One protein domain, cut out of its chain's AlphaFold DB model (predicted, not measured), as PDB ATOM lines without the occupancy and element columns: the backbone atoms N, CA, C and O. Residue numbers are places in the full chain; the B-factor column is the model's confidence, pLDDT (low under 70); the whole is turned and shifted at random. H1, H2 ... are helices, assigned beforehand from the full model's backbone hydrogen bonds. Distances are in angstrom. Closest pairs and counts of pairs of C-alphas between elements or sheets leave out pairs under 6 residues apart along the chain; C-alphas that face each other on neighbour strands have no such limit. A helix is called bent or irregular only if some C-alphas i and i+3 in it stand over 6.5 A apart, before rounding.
ATOM      1  N   LYS A   6     154.086 187.691 167.861       79.81
ATOM      2  CA  LYS A   6     155.385 187.956 167.242       79.81
ATOM      3  C   LYS A   6     156.536 187.539 168.154       79.81
ATOM      4  O   LYS A   6     157.463 186.883 167.679       79.81
ATOM      5  N   THR A   7     156.482 187.864 169.446       81.88
ATOM      6  CA  THR A   7     157.504 187.417 170.408       81.88
ATOM      7  C   THR A   7     157.497 185.903 170.574       81.88
ATOM      8  O   THR A   7     158.563 185.297 170.501       81.88
ATOM      9  N   VAL A   8     156.326 185.272 170.691       80.31
ATOM     10  CA  VAL A   8     156.215 183.806 170.801       80.31
ATOM     11  C   VAL A   8     156.685 183.125 169.512       80.31
ATOM     12  O   VAL A   8     157.457 182.171 169.569       80.31
ATOM     13  N   ALA A   9     156.314 183.643 168.334       77.12
ATOM     14  CA  ALA A   9     156.819 183.121 167.063       77.12
ATOM     15  C   ALA A   9     158.347 183.265 166.937       77.12
ATOM     16  O   ALA A   9     159.010 182.366 166.424       77.12
ATOM     17  N   SER A  10     158.913 184.371 167.430       76.12
ATOM     18  CA  SER A  10     160.361 184.599 167.476       76.12
ATOM     19  C   SER A  10     161.062 183.646 168.451       76.12
ATOM     20  O   SER A  10     162.091 183.082 168.099       76.12
ATOM     21  N   GLN A  11     160.494 183.397 169.634       75.25
ATOM     22  CA  GLN A  11     161.015 182.431 170.613       75.25
ATOM     23  C   GLN A  11     161.001 180.998 170.068       75.25
ATOM     24  O   GLN A  11     162.012 180.308 170.151       75.25
ATOM     25  N   ILE A  12     159.899 180.575 169.439       72.94
ATOM     26  CA  ILE A  12     159.778 179.249 168.805       72.94
ATOM     27  C   ILE A  12     160.776 179.097 167.650       72.94
ATOM     28  O   ILE A  12     161.392 178.048 167.488       72.94
ATOM     29  N   ALA A  13     160.971 180.149 166.851       71.56
ATOM     30  CA  ALA A  13     161.956 180.128 165.775       71.56
ATOM     31  C   ALA A  13     163.405 180.097 166.302       71.56
ATOM     32  O   ALA A  13     164.269 179.482 165.674       71.56
ATOM     33  N   LYS A  14     163.679 180.750 167.442       69.50
ATOM     34  CA  LYS A  14     164.995 180.780 168.103       69.50
ATOM     35  C   LYS A  14     165.340 179.471 168.818       69.50
ATOM     36  O   LYS A  14     166.508 179.107 168.821       69.50
ATOM     37  N   SER A  15     164.359 178.728 169.338       65.88
ATOM     38  CA  SER A  15     164.569 177.434 170.014       65.88
ATOM     39  C   SER A  15     164.904 176.268 169.068       65.88
ATOM     40  O   SER A  15     164.923 175.108 169.473       65.88
ATOM     41  N   GLY A  16     165.167 176.550 167.787       62.09
ATOM     42  CA  GLY A  16     165.512 175.542 166.783       62.09
ATOM     43  C   GLY A  16     164.312 174.764 166.233       62.09
ATOM     44  O   GLY A  16     164.494 173.901 165.373       62.09
ATOM     45  N   MET A  17     163.087 175.086 166.665       62.19
ATOM     46  CA  MET A  17     161.855 174.493 166.145       62.19
ATOM     47  C   MET A  17     161.568 175.032 164.732       62.19
ATOM     48  O   MET A  17     161.090 176.151 164.541       62.19
ATOM     49  N   GLN A  18     161.875 174.231 163.712       53.94
ATOM     50  CA  GLN A  18     161.474 174.494 162.328       53.94
ATOM     51  C   GLN A  18     160.152 173.790 162.036       53.94
ATOM     52  O   GLN A  18     160.044 172.581 162.220       53.94
ATOM     53  N   VAL A  19     159.165 174.522 161.515       55.25
ATOM     54  CA  VAL A  19     158.013 173.900 160.848       55.25
ATOM     55  C   VAL A  19     158.532 173.285 159.539       55.25
ATOM     56  O   VAL A  19     158.979 174.041 158.668       55.25
ATOM     57  N   PRO A  20     158.532 171.947 159.377       51.28
ATOM     58  CA  PRO A  20     159.033 171.306 158.165       51.28
ATOM     59  C   PRO A  20     158.198 171.756 156.954       51.28
ATOM     60  O   PRO A  20     156.973 171.696 157.001       51.28
ATOM     61  N   GLY A  21     158.845 172.212 155.873       62.03
ATOM     62  CA  GLY A  21     158.182 172.467 154.582       62.03
ATOM     63  C   GLY A  21     158.142 173.913 154.061       62.03
ATOM     64  O   GLY A  21     157.727 174.104 152.923       62.03
ATOM     65  N   PHE A  22     158.608 174.931 154.802       54.66
ATOM     66  CA  PHE A  22     158.657 176.322 154.305       54.66
ATOM     67  C   PHE A  22     159.984 177.034 154.615       54.66
ATOM     68  O   PHE A  22     160.583 176.852 155.673       54.66
ATOM     69  N   ARG A  23     160.447 177.888 153.688       57.97
ATOM     70  CA  ARG A  23     161.614 178.768 153.892       57.97
ATOM     71  C   ARG A  23     161.390 179.637 155.141       57.97
ATOM     72  O   ARG A  23     160.399 180.360 155.203       57.97
ATOM     73  N   LYS A  24     162.323 179.546 156.101       54.97
ATOM     74  CA  LYS A  24     162.463 180.297 157.370       54.97
ATOM     75  C   LYS A  24     161.699 181.637 157.413       54.97
ATOM     76  O   LYS A  24     162.295 182.687 157.192       54.97
ATOM     77  N   SER A  25     160.402 181.633 157.719       59.59
ATOM     78  CA  SER A  25     159.639 182.877 157.879       59.59
ATOM     79  C   SER A  25     158.829 182.852 159.181       59.59
ATOM     80  O   SER A  25     157.716 182.326 159.215       59.59
ATOM     81  N   PRO A  26     159.349 183.455 160.269       65.62
ATOM     82  CA  PRO A  26     158.591 183.650 161.513       65.62
ATOM     83  C   PRO A  26     157.260 184.395 161.299       65.62
ATOM     84  O   PRO A  26     156.350 184.282 162.111       65.62
ATOM     85  N   GLN A  27     157.108 185.083 160.163       71.69
ATOM     86  CA  GLN A  27     155.891 185.773 159.730       71.69
ATOM     87  C   GLN A  27     154.688 184.838 159.511       71.69
ATOM     88  O   GLN A  27     153.549 185.240 159.747       71.69
ATOM     89  N   VAL A  28     154.900 183.596 159.052       74.06
ATOM     90  CA  VAL A  28     153.795 182.639 158.843       74.06
ATOM     91  C   VAL A  28     153.283 182.127 160.186       74.06
ATOM     92  O   VAL A  28     152.075 182.109 160.420       74.06
ATOM     93  N   LEU A  29     154.203 181.783 161.089       74.81
ATOM     94  CA  LEU A  29     153.875 181.377 162.452       74.81
ATOM     95  C   LEU A  29     153.179 182.518 163.207       74.81
ATOM     96  O   LEU A  29     152.147 182.294 163.832       74.81
ATOM     97  N   GLU A  30     153.665 183.752 163.063       80.00
ATOM     98  CA  GLU A  30     153.026 184.942 163.625       80.00
ATOM     99  C   GLU A  30     151.571 185.088 163.155       80.00
ATOM    100  O   GLU A  30     150.686 185.253 163.989       80.00
ATOM    101  N   ARG A  31     151.282 184.961 161.850       80.94
ATOM    102  CA  ARG A  31     149.903 185.056 161.324       80.94
ATOM    103  C   ARG A  31     148.972 183.985 161.883       80.94
ATOM    104  O   ARG A  31     147.791 184.249 162.104       80.94
ATOM    105  N   ILE A  32     149.493 182.780 162.099       81.81
ATOM    106  CA  ILE A  32     148.739 181.691 162.722       81.81
ATOM    107  C   ILE A  32     148.447 182.071 164.176       81.81
ATOM    108  O   ILE A  32     147.281 182.177 164.560       81.81
ATOM    109  N   LEU A  33     149.479 182.372 164.966       83.38
ATOM    110  CA  LEU A  33     149.345 182.721 166.383       83.38
ATOM    111  C   LEU A  33     148.444 183.944 166.601       83.38
ATOM    112  O   LEU A  33     147.600 183.916 167.496       83.38
ATOM    113  N   GLN A  34     148.529 184.966 165.746       87.44
ATOM    114  CA  GLN A  34     147.663 186.151 165.787       87.44
ATOM    115  C   GLN A  34     146.172 185.803 165.709       87.44
ATOM    116  O   GLN A  34     145.350 186.522 166.270       87.44
ATOM    117  N   ARG A  35     145.798 184.701 165.047       85.69
ATOM    118  CA  ARG A  35     144.397 184.270 164.945       85.69
ATOM    119  C   ARG A  35     143.962 183.342 166.082       85.69
ATOM    120  O   ARG A  35     142.766 183.282 166.371       85.69
ATOM    121  N   TYR A  36     144.892 182.622 166.708       86.06
ATOM    122  CA  TYR A  36     144.598 181.674 167.789       86.06
ATOM    123  C   TYR A  36     144.613 182.319 169.176       86.06
ATOM    124  O   TYR A  36     143.683 182.082 169.945       86.06
ATOM    125  N   ILE A  37     145.599 183.171 169.473       88.75
ATOM    126  CA  ILE A  37     145.741 183.841 170.776       88.75
ATOM    127  C   ILE A  37     144.446 184.557 171.199       88.75
ATOM    128  O   ILE A  37     143.921 184.207 172.253       88.75
ATOM    129  N   PRO A  38     143.843 185.464 170.399       90.06
ATOM    130  CA  PRO A  38     142.652 186.189 170.842       90.06
ATOM    131  C   PRO A  38     141.441 185.275 171.070       90.06
ATOM    132  O   PRO A  38     140.673 185.500 172.002       90.06
ATOM    133  N   LYS A  39     141.276 184.209 170.273       91.88
ATOM    134  CA  LYS A  39     140.179 183.244 170.461       91.88
ATOM    135  C   LYS A  39     140.335 182.462 171.763       91.88
ATOM    136  O   LYS A  39     139.365 182.299 172.497       91.88
ATOM    137  N   LEU A  40     141.554 182.004 172.047       90.88
ATOM    138  CA  LEU A  40     141.875 181.285 173.279       90.88
ATOM    139  C   LEU A  40     141.716 182.187 174.505       90.88
ATOM    140  O   LEU A  40     141.151 181.752 175.503       90.88
ATOM    141  N   THR A  41     142.139 183.452 174.419       92.06
ATOM    142  CA  THR A  41     141.973 184.427 175.505       92.06
ATOM    143  C   THR A  41     140.500 184.667 175.835       92.06
ATOM    144  O   THR A  41     140.135 184.646 177.008       92.06
ATOM    145  N   VAL A  42     139.640 184.852 174.827       94.75
ATOM    146  CA  VAL A  42     138.199 185.063 175.050       94.75
ATOM    147  C   VAL A  42     137.542 183.815 175.644       94.75
ATOM    148  O   VAL A  42     136.776 183.929 176.599       94.75
ATOM    149  N   LEU A  43     137.872 182.624 175.135       95.19
ATOM    150  CA  LEU A  43     137.311 181.367 175.636       95.19
ATOM    151  C   LEU A  43     137.752 181.075 177.079       95.19
ATOM    152  O   LEU A  43     136.921 180.742 177.922       95.19
ATOM    153  N   GLY A  44     139.043 181.244 177.375       91.81
ATOM    154  CA  GLY A  44     139.593 181.062 178.718       91.81
ATOM    155  C   GLY A  44     139.037 182.076 179.717       91.81
ATOM    156  O   GLY A  44     138.646 181.699 180.819       91.81
ATOM    157  N   GLY A  45     138.918 183.346 179.319       91.88
ATOM    158  CA  GLY A  45     138.319 184.391 180.151       91.88
ATOM    159  C   GLY A  45     136.847 184.120 180.471       91.88
ATOM    160  O   GLY A  45     136.441 184.235 181.627       91.88
ATOM    161  N   ALA A  46     136.061 183.691 179.480       94.94
ATOM    162  CA  ALA A  46     134.666 183.309 179.686       94.94
ATOM    163  C   ALA A  46     134.533 182.096 180.623       94.94
ATOM    164  O   ALA A  46     133.715 182.119 181.542       94.94
ATOM    165  N   ALA A  47     135.369 181.067 180.442       91.75
ATOM    166  CA  ALA A  47     135.370 179.879 181.293       91.75
ATOM    167  C   ALA A  47     135.707 180.211 182.757       91.75
ATOM    168  O   ALA A  47     134.987 179.790 183.662       91.75
ATOM    169  N   ILE A  48     136.751 181.013 182.997       88.81
ATOM    170  CA  ILE A  48     137.140 181.448 184.350       88.81
ATOM    171  C   ILE A  48     136.049 182.328 184.975       88.81
ATOM    172  O   ILE A  48     135.741 182.174 186.157       88.81
ATOM    173  N   GLY A  49     135.423 183.214 184.193       88.62
ATOM    174  CA  GLY A  49     134.310 184.045 184.656       88.62
ATOM    175  C   GLY A  49     133.107 183.217 185.111       88.62
ATOM    176  O   GLY A  49     132.584 183.438 186.203       88.62
ATOM    177  N   ILE A  50     132.713 182.213 184.322       90.81
ATOM    178  CA  ILE A  50     131.625 181.286 184.672       90.81
ATOM    179  C   ILE A  50     131.993 180.462 185.910       90.81
ATOM    180  O   ILE A  50     131.193 180.371 186.838       90.81
ATOM    181  N   LEU A  51     133.210 179.914 185.968       86.00
ATOM    182  CA  LEU A  51     133.691 179.152 187.122       86.00
ATOM    183  C   LEU A  51     133.656 179.989 188.406       86.00
ATOM    184  O   LEU A  51     133.242 179.501 189.453       86.00
ATOM    185  N   THR A  52     134.042 181.261 188.313       84.50
ATOM    186  CA  THR A  52     134.017 182.206 189.436       84.50
ATOM    187  C   THR A  52     132.590 182.476 189.907       84.50
ATOM    188  O   THR A  52     132.328 182.484 191.109       84.50
ATOM    189  N   LEU A  53     131.653 182.672 188.974       85.25
ATOM    190  CA  LEU A  53     130.241 182.878 189.297       85.25
ATOM    191  C   LEU A  53     129.656 181.654 190.009       85.25
ATOM    192  O   LEU A  53     129.027 181.797 191.054       85.25
ATOM    193  N   ILE A  54     129.921 180.457 189.480       83.19
ATOM    194  CA  ILE A  54     129.502 179.187 190.082       83.19
ATOM    195  C   ILE A  54     130.119 179.047 191.478       83.19
ATOM    196  O   ILE A  54     129.392 178.796 192.429       83.19
ATOM    197  N   ALA A  55     131.422 179.280 191.643       80.12
ATOM    198  CA  ALA A  55     132.096 179.182 192.940       80.12
ATOM    199  C   ALA A  55     131.512 180.134 193.999       80.12
ATOM    200  O   ALA A  55     131.398 179.762 195.165       80.12
ATOM    201  N   ASN A  56     131.114 181.345 193.600       78.12
ATOM    202  CA  ASN A  56     130.468 182.297 194.503       78.12
ATOM    203  C   ASN A  56     129.033 181.875 194.868       78.12
ATOM    204  O   ASN A  56     128.621 182.067 196.009       78.12
ATOM    205  N   VAL A  57     128.278 181.285 193.931       75.75
ATOM    206  CA  VAL A  57     126.892 180.825 194.159       75.75
ATOM    207  C   VAL A  57     126.838 179.515 194.949       75.75
ATOM    208  O   VAL A  57     125.952 179.345 195.782       75.75
ATOM    209  N   LEU A  58     127.787 178.601 194.733       77.38
ATOM    210  CA  LEU A  58     127.852 177.304 195.419       77.38
ATOM    211  C   LEU A  58     128.263 177.412 196.894       77.38
ATOM    212  O   LEU A  58     128.273 176.398 197.583       77.38
ATOM    213  N   GLY A  59     128.548 178.619 197.391       64.75
ATOM    214  CA  GLY A  59     128.868 178.842 198.793       64.75
ATOM    215  C   GLY A  59     130.210 178.214 199.132       64.75
ATOM    216  O   GLY A  59     130.302 177.077 199.586       64.75
ATOM    217  N   THR A  60     131.274 178.976 198.914       59.69
ATOM    218  CA  THR A  60     132.610 178.654 199.404       59.69
ATOM    219  C   THR A  60     132.566 178.190 200.854       59.69
ATOM    220  O   THR A  60     132.221 178.956 201.757       59.69
ATOM    221  N   ILE A  61     132.888 176.915 201.054       56.94
ATOM    222  CA  ILE A  61     132.921 176.255 202.353       56.94
ATOM    223  C   ILE A  61     133.874 177.054 203.255       56.94
ATOM    224  O   ILE A  61     135.081 177.058 203.040       56.94
ATOM    225  N   GLY A  62     133.299 177.770 204.229       56.94
ATOM    226  CA  GLY A  62     134.011 178.586 205.213       56.94
ATOM    227  C   GLY A  62     134.509 179.938 204.690       56.94
ATOM    228  O   GLY A  62     135.656 180.032 204.300       56.94
ATOM    229  N   HIS A  63     133.678 180.991 204.747       64.75
ATOM    230  CA  HIS A  63     134.027 182.436 204.740       64.75
ATOM    231  C   HIS A  63     135.034 183.002 203.701       64.75
ATOM    232  O   HIS A  63     135.307 184.202 203.720       64.75
ATOM    233  N   VAL A  64     135.581 182.207 202.784       66.56
ATOM    234  CA  VAL A  64     136.610 182.608 201.816       66.56
ATOM    235  C   VAL A  64     135.952 182.825 200.465       66.56
ATOM    236  O   VAL A  64     135.467 181.872 199.887       66.56
ATOM    237  N   SER A  65     135.968 184.044 199.923       74.81
ATOM    238  CA  SER A  65     135.404 184.351 198.594       74.81
ATOM    239  C   SER A  65     135.901 183.390 197.498       74.81
ATOM    240  O   SER A  65     137.098 183.099 197.428       74.81
ATOM    241  N   GLY A  66     135.019 182.950 196.588       74.50
ATOM    242  CA  GLY A  66     135.353 182.006 195.504       74.50
ATOM    243  C   GLY A  66     136.437 182.531 194.567       74.50
ATOM    244  O   GLY A  66     137.273 181.775 194.073       74.50
ATOM    245  N   THR A  67     136.507 183.852 194.416       80.62
ATOM    246  CA  THR A  67     137.609 184.544 193.734       80.62
ATOM    247  C   THR A  67     138.956 184.351 194.432       80.62
ATOM    248  O   THR A  67     139.962 184.117 193.767       80.62
ATOM    249  N   GLY A  68     138.989 184.416 195.766       81.56
ATOM    250  CA  GLY A  68     140.203 184.239 196.563       81.56
ATOM    251  C   GLY A  68     140.736 182.812 196.485       81.56
ATOM    252  O   GLY A  68     141.940 182.617 196.336       81.56
ATOM    253  N   LEU A  69     139.840 181.822 196.488       83.12
ATOM    254  CA  LEU A  69     140.212 180.419 196.304       83.12
ATOM    255  C   LEU A  69     140.835 180.173 194.921       83.12
ATOM    256  O   LEU A  69     141.892 179.554 194.828       83.12
ATOM    257  N   LEU A  70     140.227 180.696 193.850       85.00
ATOM    258  CA  LEU A  70     140.768 180.559 192.492       85.00
ATOM    259  C   LEU A  70     142.143 181.218 192.350       85.00
ATOM    260  O   LEU A  70     143.035 180.645 191.721       85.00
ATOM    261  N   LEU A  71     142.340 182.390 192.957       88.31
ATOM    262  CA  LEU A  71     143.647 183.046 192.995       88.31
ATOM    263  C   LEU A  71     144.678 182.212 193.762       88.31
ATOM    264  O   LEU A  71     145.781 182.018 193.256       88.31
ATOM    265  N   ALA A  72     144.318 181.676 194.931       88.50
ATOM    266  CA  ALA A  72     145.211 180.846 195.736       88.50
ATOM    267  C   ALA A  72     145.656 179.589 194.974       88.50
ATOM    268  O   ALA A  72     146.852 179.316 194.878       88.50
ATOM    269  N   VAL A  73     144.710 178.875 194.355       88.81
ATOM    270  CA  VAL A  73     145.007 177.706 193.512       88.81
ATOM    271  C   VAL A  73     145.883 178.098 192.320       88.81
ATOM    272  O   VAL A  73     146.848 177.402 192.019       88.81
ATOM    273  N   SER A  74     145.610 179.236 191.673       90.06
ATOM    274  CA  SER A  74     146.400 179.722 190.532       90.06
ATOM    275  C   SER A  74     147.851 180.028 190.906       90.06
ATOM    276  O   SER A  74     148.765 179.688 190.157       90.06
ATOM    277  N   ILE A  75     148.074 180.676 192.052       94.19
ATOM    278  CA  ILE A  75     149.419 180.997 192.546       94.19
ATOM    279  C   ILE A  75     150.155 179.713 192.929       94.19
ATOM    280  O   ILE A  75     151.298 179.534 192.518       94.19
ATOM    281  N   ALA A  76     149.495 178.801 193.649       94.88
ATOM    282  CA  ALA A  76     150.081 177.520 194.033       94.88
ATOM    283  C   ALA A  76     150.514 176.696 192.808       94.88
ATOM    284  O   ALA A  76     151.619 176.160 192.790       94.88
ATOM    285  N   TYR A  77     149.687 176.652 191.757       93.50
ATOM    286  CA  TYR A  77     150.035 175.974 190.506       93.50
ATOM    287  C   TYR A  77     151.204 176.633 189.773       93.50
ATOM    288  O   TYR A  77     152.101 175.928 189.324       93.50
ATOM    289  N   ARG A  78     151.226 177.968 189.668       92.94
ATOM    290  CA  ARG A  78     152.357 178.688 189.052       92.94
ATOM    291  C   ARG A  78     153.660 178.408 189.789       92.94
ATOM    292  O   ARG A  78     154.657 178.085 189.162       92.94
ATOM    293  N   PHE A  79     153.620 178.455 191.118       95.00
ATOM    294  CA  PHE A  79     154.773 178.141 191.952       95.00
ATOM    295  C   PHE A  79     155.244 176.693 191.757       95.00
ATOM    296  O   PHE A  79     156.440 176.448 191.623       95.00
ATOM    297  N   TYR A  80     154.313 175.737 191.668       92.94
ATOM    298  CA  TYR A  80     154.635 174.348 191.336       92.94
ATOM    299  C   TYR A  80     155.300 174.212 189.958       92.94
ATOM    300  O   TYR A  80     156.308 173.519 189.836       92.94
ATOM    301  N   GLU A  81     154.772 174.875 188.924       90.12
ATOM    302  CA  GLU A  81     155.374 174.861 187.586       90.12
ATOM    303  C   GLU A  81     156.783 175.449 187.574       90.12
ATOM    304  O   GLU A  81     157.653 174.927 186.879       90.12
ATOM    305  N   ASP A  82     157.006 176.536 188.307       90.31
ATOM    306  CA  ASP A  82     158.301 177.208 188.343       90.31
ATOM    307  C   ASP A  82     159.352 176.332 189.037       90.31
ATOM    308  O   ASP A  82     160.429 176.123 188.477       90.31
ATOM    309  N   LEU A  83     158.996 175.691 190.155       89.56
ATOM    310  CA  LEU A  83     159.847 174.692 190.811       89.56
ATOM    311  C   LEU A  83     160.145 173.494 189.899       89.56
ATOM    312  O   LEU A  83     161.282 173.030 189.817       89.56
ATOM    313  N   ALA A  84     159.131 172.991 189.191       85.88
ATOM    314  CA  ALA A  84     159.305 171.877 188.266       85.88
ATOM    315  C   ALA A  84     160.238 172.251 187.102       85.88
ATOM    316  O   ALA A  84     161.097 171.456 186.721       85.88
ATOM    317  N   LYS A  85     160.116 173.463 186.547       81.88
ATOM    318  CA  LYS A  85     161.023 173.968 185.501       81.88
ATOM    319  C   LYS A  85     162.454 174.086 186.011       81.88
ATOM    320  O   LYS A  85     163.371 173.720 185.278       81.88
ATOM    321  N   GLU A  86     162.650 174.560 187.236       80.12
ATOM    322  CA  GLU A  86     163.974 174.691 187.852       80.12
ATOM    323  C   GLU A  86     164.633 173.315 188.022       80.12
ATOM    324  O   GLU A  86     165.725 173.087 187.501       80.12
ATOM    325  N   GLN A  87     163.906 172.340 188.578       74.31
ATOM    326  CA  GLN A  87     164.384 170.961 188.716       74.31
ATOM    327  C   GLN A  87     164.716 170.314 187.360       74.31
ATOM    328  O   GLN A  87     165.745 169.654 187.213       74.31
ATOM    329  N   LEU A  88     163.881 170.522 186.338       64.88
ATOM    330  CA  LEU A  88     164.144 170.024 184.983       64.88
ATOM    331  C   LEU A  88     165.379 170.684 184.351       64.88
ATOM    332  O   LEU A  88     166.130 170.028 183.625       64.88
ATOM    333  N   THR A  89     165.608 171.963 184.639       68.19
ATOM    334  CA  THR A  89     166.753 172.728 184.131       68.19
ATOM    335  C   THR A  89     168.060 172.298 184.803       68.19
ATOM    336  O   THR A  89     169.098 172.247 184.138       68.19
ATOM    337  N   GLU A  90     168.020 171.922 186.083       65.88
ATOM    338  CA  GLU A  90     169.170 171.389 186.826       65.88
ATOM    339  C   GLU A  90     169.488 169.928 186.475       65.88
ATOM    340  O   GLU A  90     170.658 169.557 186.362       65.88
ATOM    341  N   MET A  91     168.466 169.096 186.246       64.94
ATOM    342  CA  MET A  91     168.645 167.673 185.926       64.94
ATOM    343  C   MET A  91     169.106 167.418 184.483       64.94
ATOM    344  O   MET A  91     169.743 166.399 184.208       64.94
ATOM    345  N   HIS A  92     168.831 168.335 183.548       62.66
ATOM    346  CA  HIS A  92     169.265 168.229 182.155       62.66
ATOM    347  C   HIS A  92     169.982 169.509 181.692       62.66
ATOM    348  O   HIS A  92     169.360 170.371 181.070       62.66
ATOM    349  N   PRO A  93     171.319 169.615 181.852       60.16
ATOM    350  CA  PRO A  93     172.094 170.780 181.399       60.16
ATOM    351  C   PRO A  93     172.007 171.038 179.880       60.16
ATOM    352  O   PRO A  93     172.344 172.121 179.409       60.16
ATOM    353  N   MET A  94     171.520 170.066 179.098       58.78
ATOM    354  CA  MET A  94     171.221 170.206 177.667       58.78
ATOM    355  C   MET A  94     169.930 171.005 177.382       58.78
ATOM    356  O   MET A  94     169.822 171.582 176.302       58.78
ATOM    357  N   LEU A  95     168.986 171.106 178.331       60.78
ATOM    358  CA  LEU A  95     167.792 171.958 178.202       60.78
ATOM    359  C   LEU A  95     168.143 173.449 178.296       60.78
ATOM    360  O   LEU A  95     167.527 174.238 177.587       60.78
ATOM    361  N   ARG A  96     169.190 173.836 179.044       58.38
ATOM    362  CA  ARG A  96     169.709 175.223 179.060       58.38
ATOM    363  C   ARG A  96     170.069 175.734 177.660       58.38
ATOM    364  O   ARG A  96     169.765 176.874 177.327       58.38
ATOM    365  N   LYS A  97     170.658 174.880 176.812       57.53
ATOM    366  CA  LYS A  97     171.035 175.239 175.431       57.53
ATOM    367  C   LYS A  97     169.849 175.334 174.459       57.53
ATOM    368  O   LYS A  97     169.968 176.026 173.457       57.53
ATOM    369  N   PHE A  98     168.728 174.656 174.732       56.16
ATOM    370  CA  PHE A  98     167.523 174.687 173.884       56.16
ATOM    371  C   PHE A  98     166.467 175.702 174.352       56.16
ATOM    372  O   PHE A  98     165.704 176.203 173.525       56.16
ATOM    373  N   LEU A  99     166.423 176.015 175.652       61.34
ATOM    374  CA  LEU A  99     165.497 176.986 176.245       61.34
ATOM    375  C   LEU A  99     166.048 178.423 176.265       61.34
ATOM    376  O   LEU A  99     165.273 179.351 176.471       61.34
ATOM    377  N   GLY A 100     167.340 178.614 175.968       53.69
ATOM    378  CA  GLY A 100     167.896 179.909 175.578       53.69
ATOM    379  C   GLY A 100     167.951 180.945 176.698       53.69
ATOM    380  O   GLY A 100     167.291 181.976 176.609       53.69
TER     381      GLY A 100
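AT A GLANCE: This is residues 6 to 100 of the 103 residues of the protein "Preprotein translocase subunit SecY" of Archaeoglobus veneficus (UniProt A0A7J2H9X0). Two long helices, H2 and H3, make a wide, flat V, meeting near the end of H2 and the start of H3, with much of both arms free of any neighbour. At the open end the short H1 packs across the first part of H2, while the short H4 turns off the far end of H3 at a corner, and H1 and H4 stay apart. The printed part has 95 residues with four named helices, in the order H1, H2, H3, H4, and no named strand; the class is all helix. The whole is extended, with a radius of gyration of the C-alphas of 19.2 A, and spans 56 by 36 by 17 A.

HOW THE PARTS SIT: Start at Lys 6, where H1, residues 6 to 14, touches H2, residues 26 to 57. H2 touches H1 with its residues 26 to 33 alone, and the closest C-alphas are those of Lys 6 and Glu 30, 5.3 A apart. The two run opposite ways at a steep tilt of 62 degrees. Near residue 33 you will find a kink of 29 degrees in H2. At its other part, residues 52 to 56 of H2 touch residues 66 to 70 of H3, residues 66 to 91; the closest C-alphas are those of Asn 56 and Gly 66, 5.0 A apart. H2 and H3 form a helical hairpin, running opposite ways at a steep tilt of 43 degrees. H4, residues 93 to 99, and H3 only just touch, with 3 pairs of C-alphas within 8 A, and touch only at the corner by their link; the closest C-alphas are those of Thr 89 and Leu 95, 6.1 A apart. H1 and H3, H1 and H4, and H2 and H4 are apart. Every O i to N i+4 pair is within hydrogen-bond range in H1 and H3, against 25 of 28 in H2 and 1 of 3 in H4, where 2 of 4 O i to N i+3 pairs are within range.

IN THESE COORDINATES: Find C-alpha 6 at (155.385, 187.956, 167.242); from there H1 runs 12.0 A to C-alpha 14. H2 begins at C-alpha 26, at (158.591, 183.650, 161.513), and runs 45.6 A to C-alpha 57. It is neither bent nor irregular, but only just: C-alphas 35 and 38 are 6.4 A apart. H3 runs 37.5 A from C-alpha 66 to C-alpha 91. H4 runs 10.4 A and ends at C-alpha 99, at (165.497, 176.986, 176.245).

THE WHOLE: The two C-alphas farthest apart are those of Arg 23 and Gly 62, 58.3 A. Look at residues 35 to 47 of H2, residues 71 to 87 of H3, and residues 90 to 95, of which 93 to 95 belong to H4: these stand free. The printed part has no cut. The link from H1 to H2, 11 residues, is long; that from H2 to H3 is short, and that from H3 to H4 is tight. The mean pLDDT of the printed part is 76.7, and the model's confidence is low, under 70, at residues 14 to 26, 59 to 64 and 88 to 100.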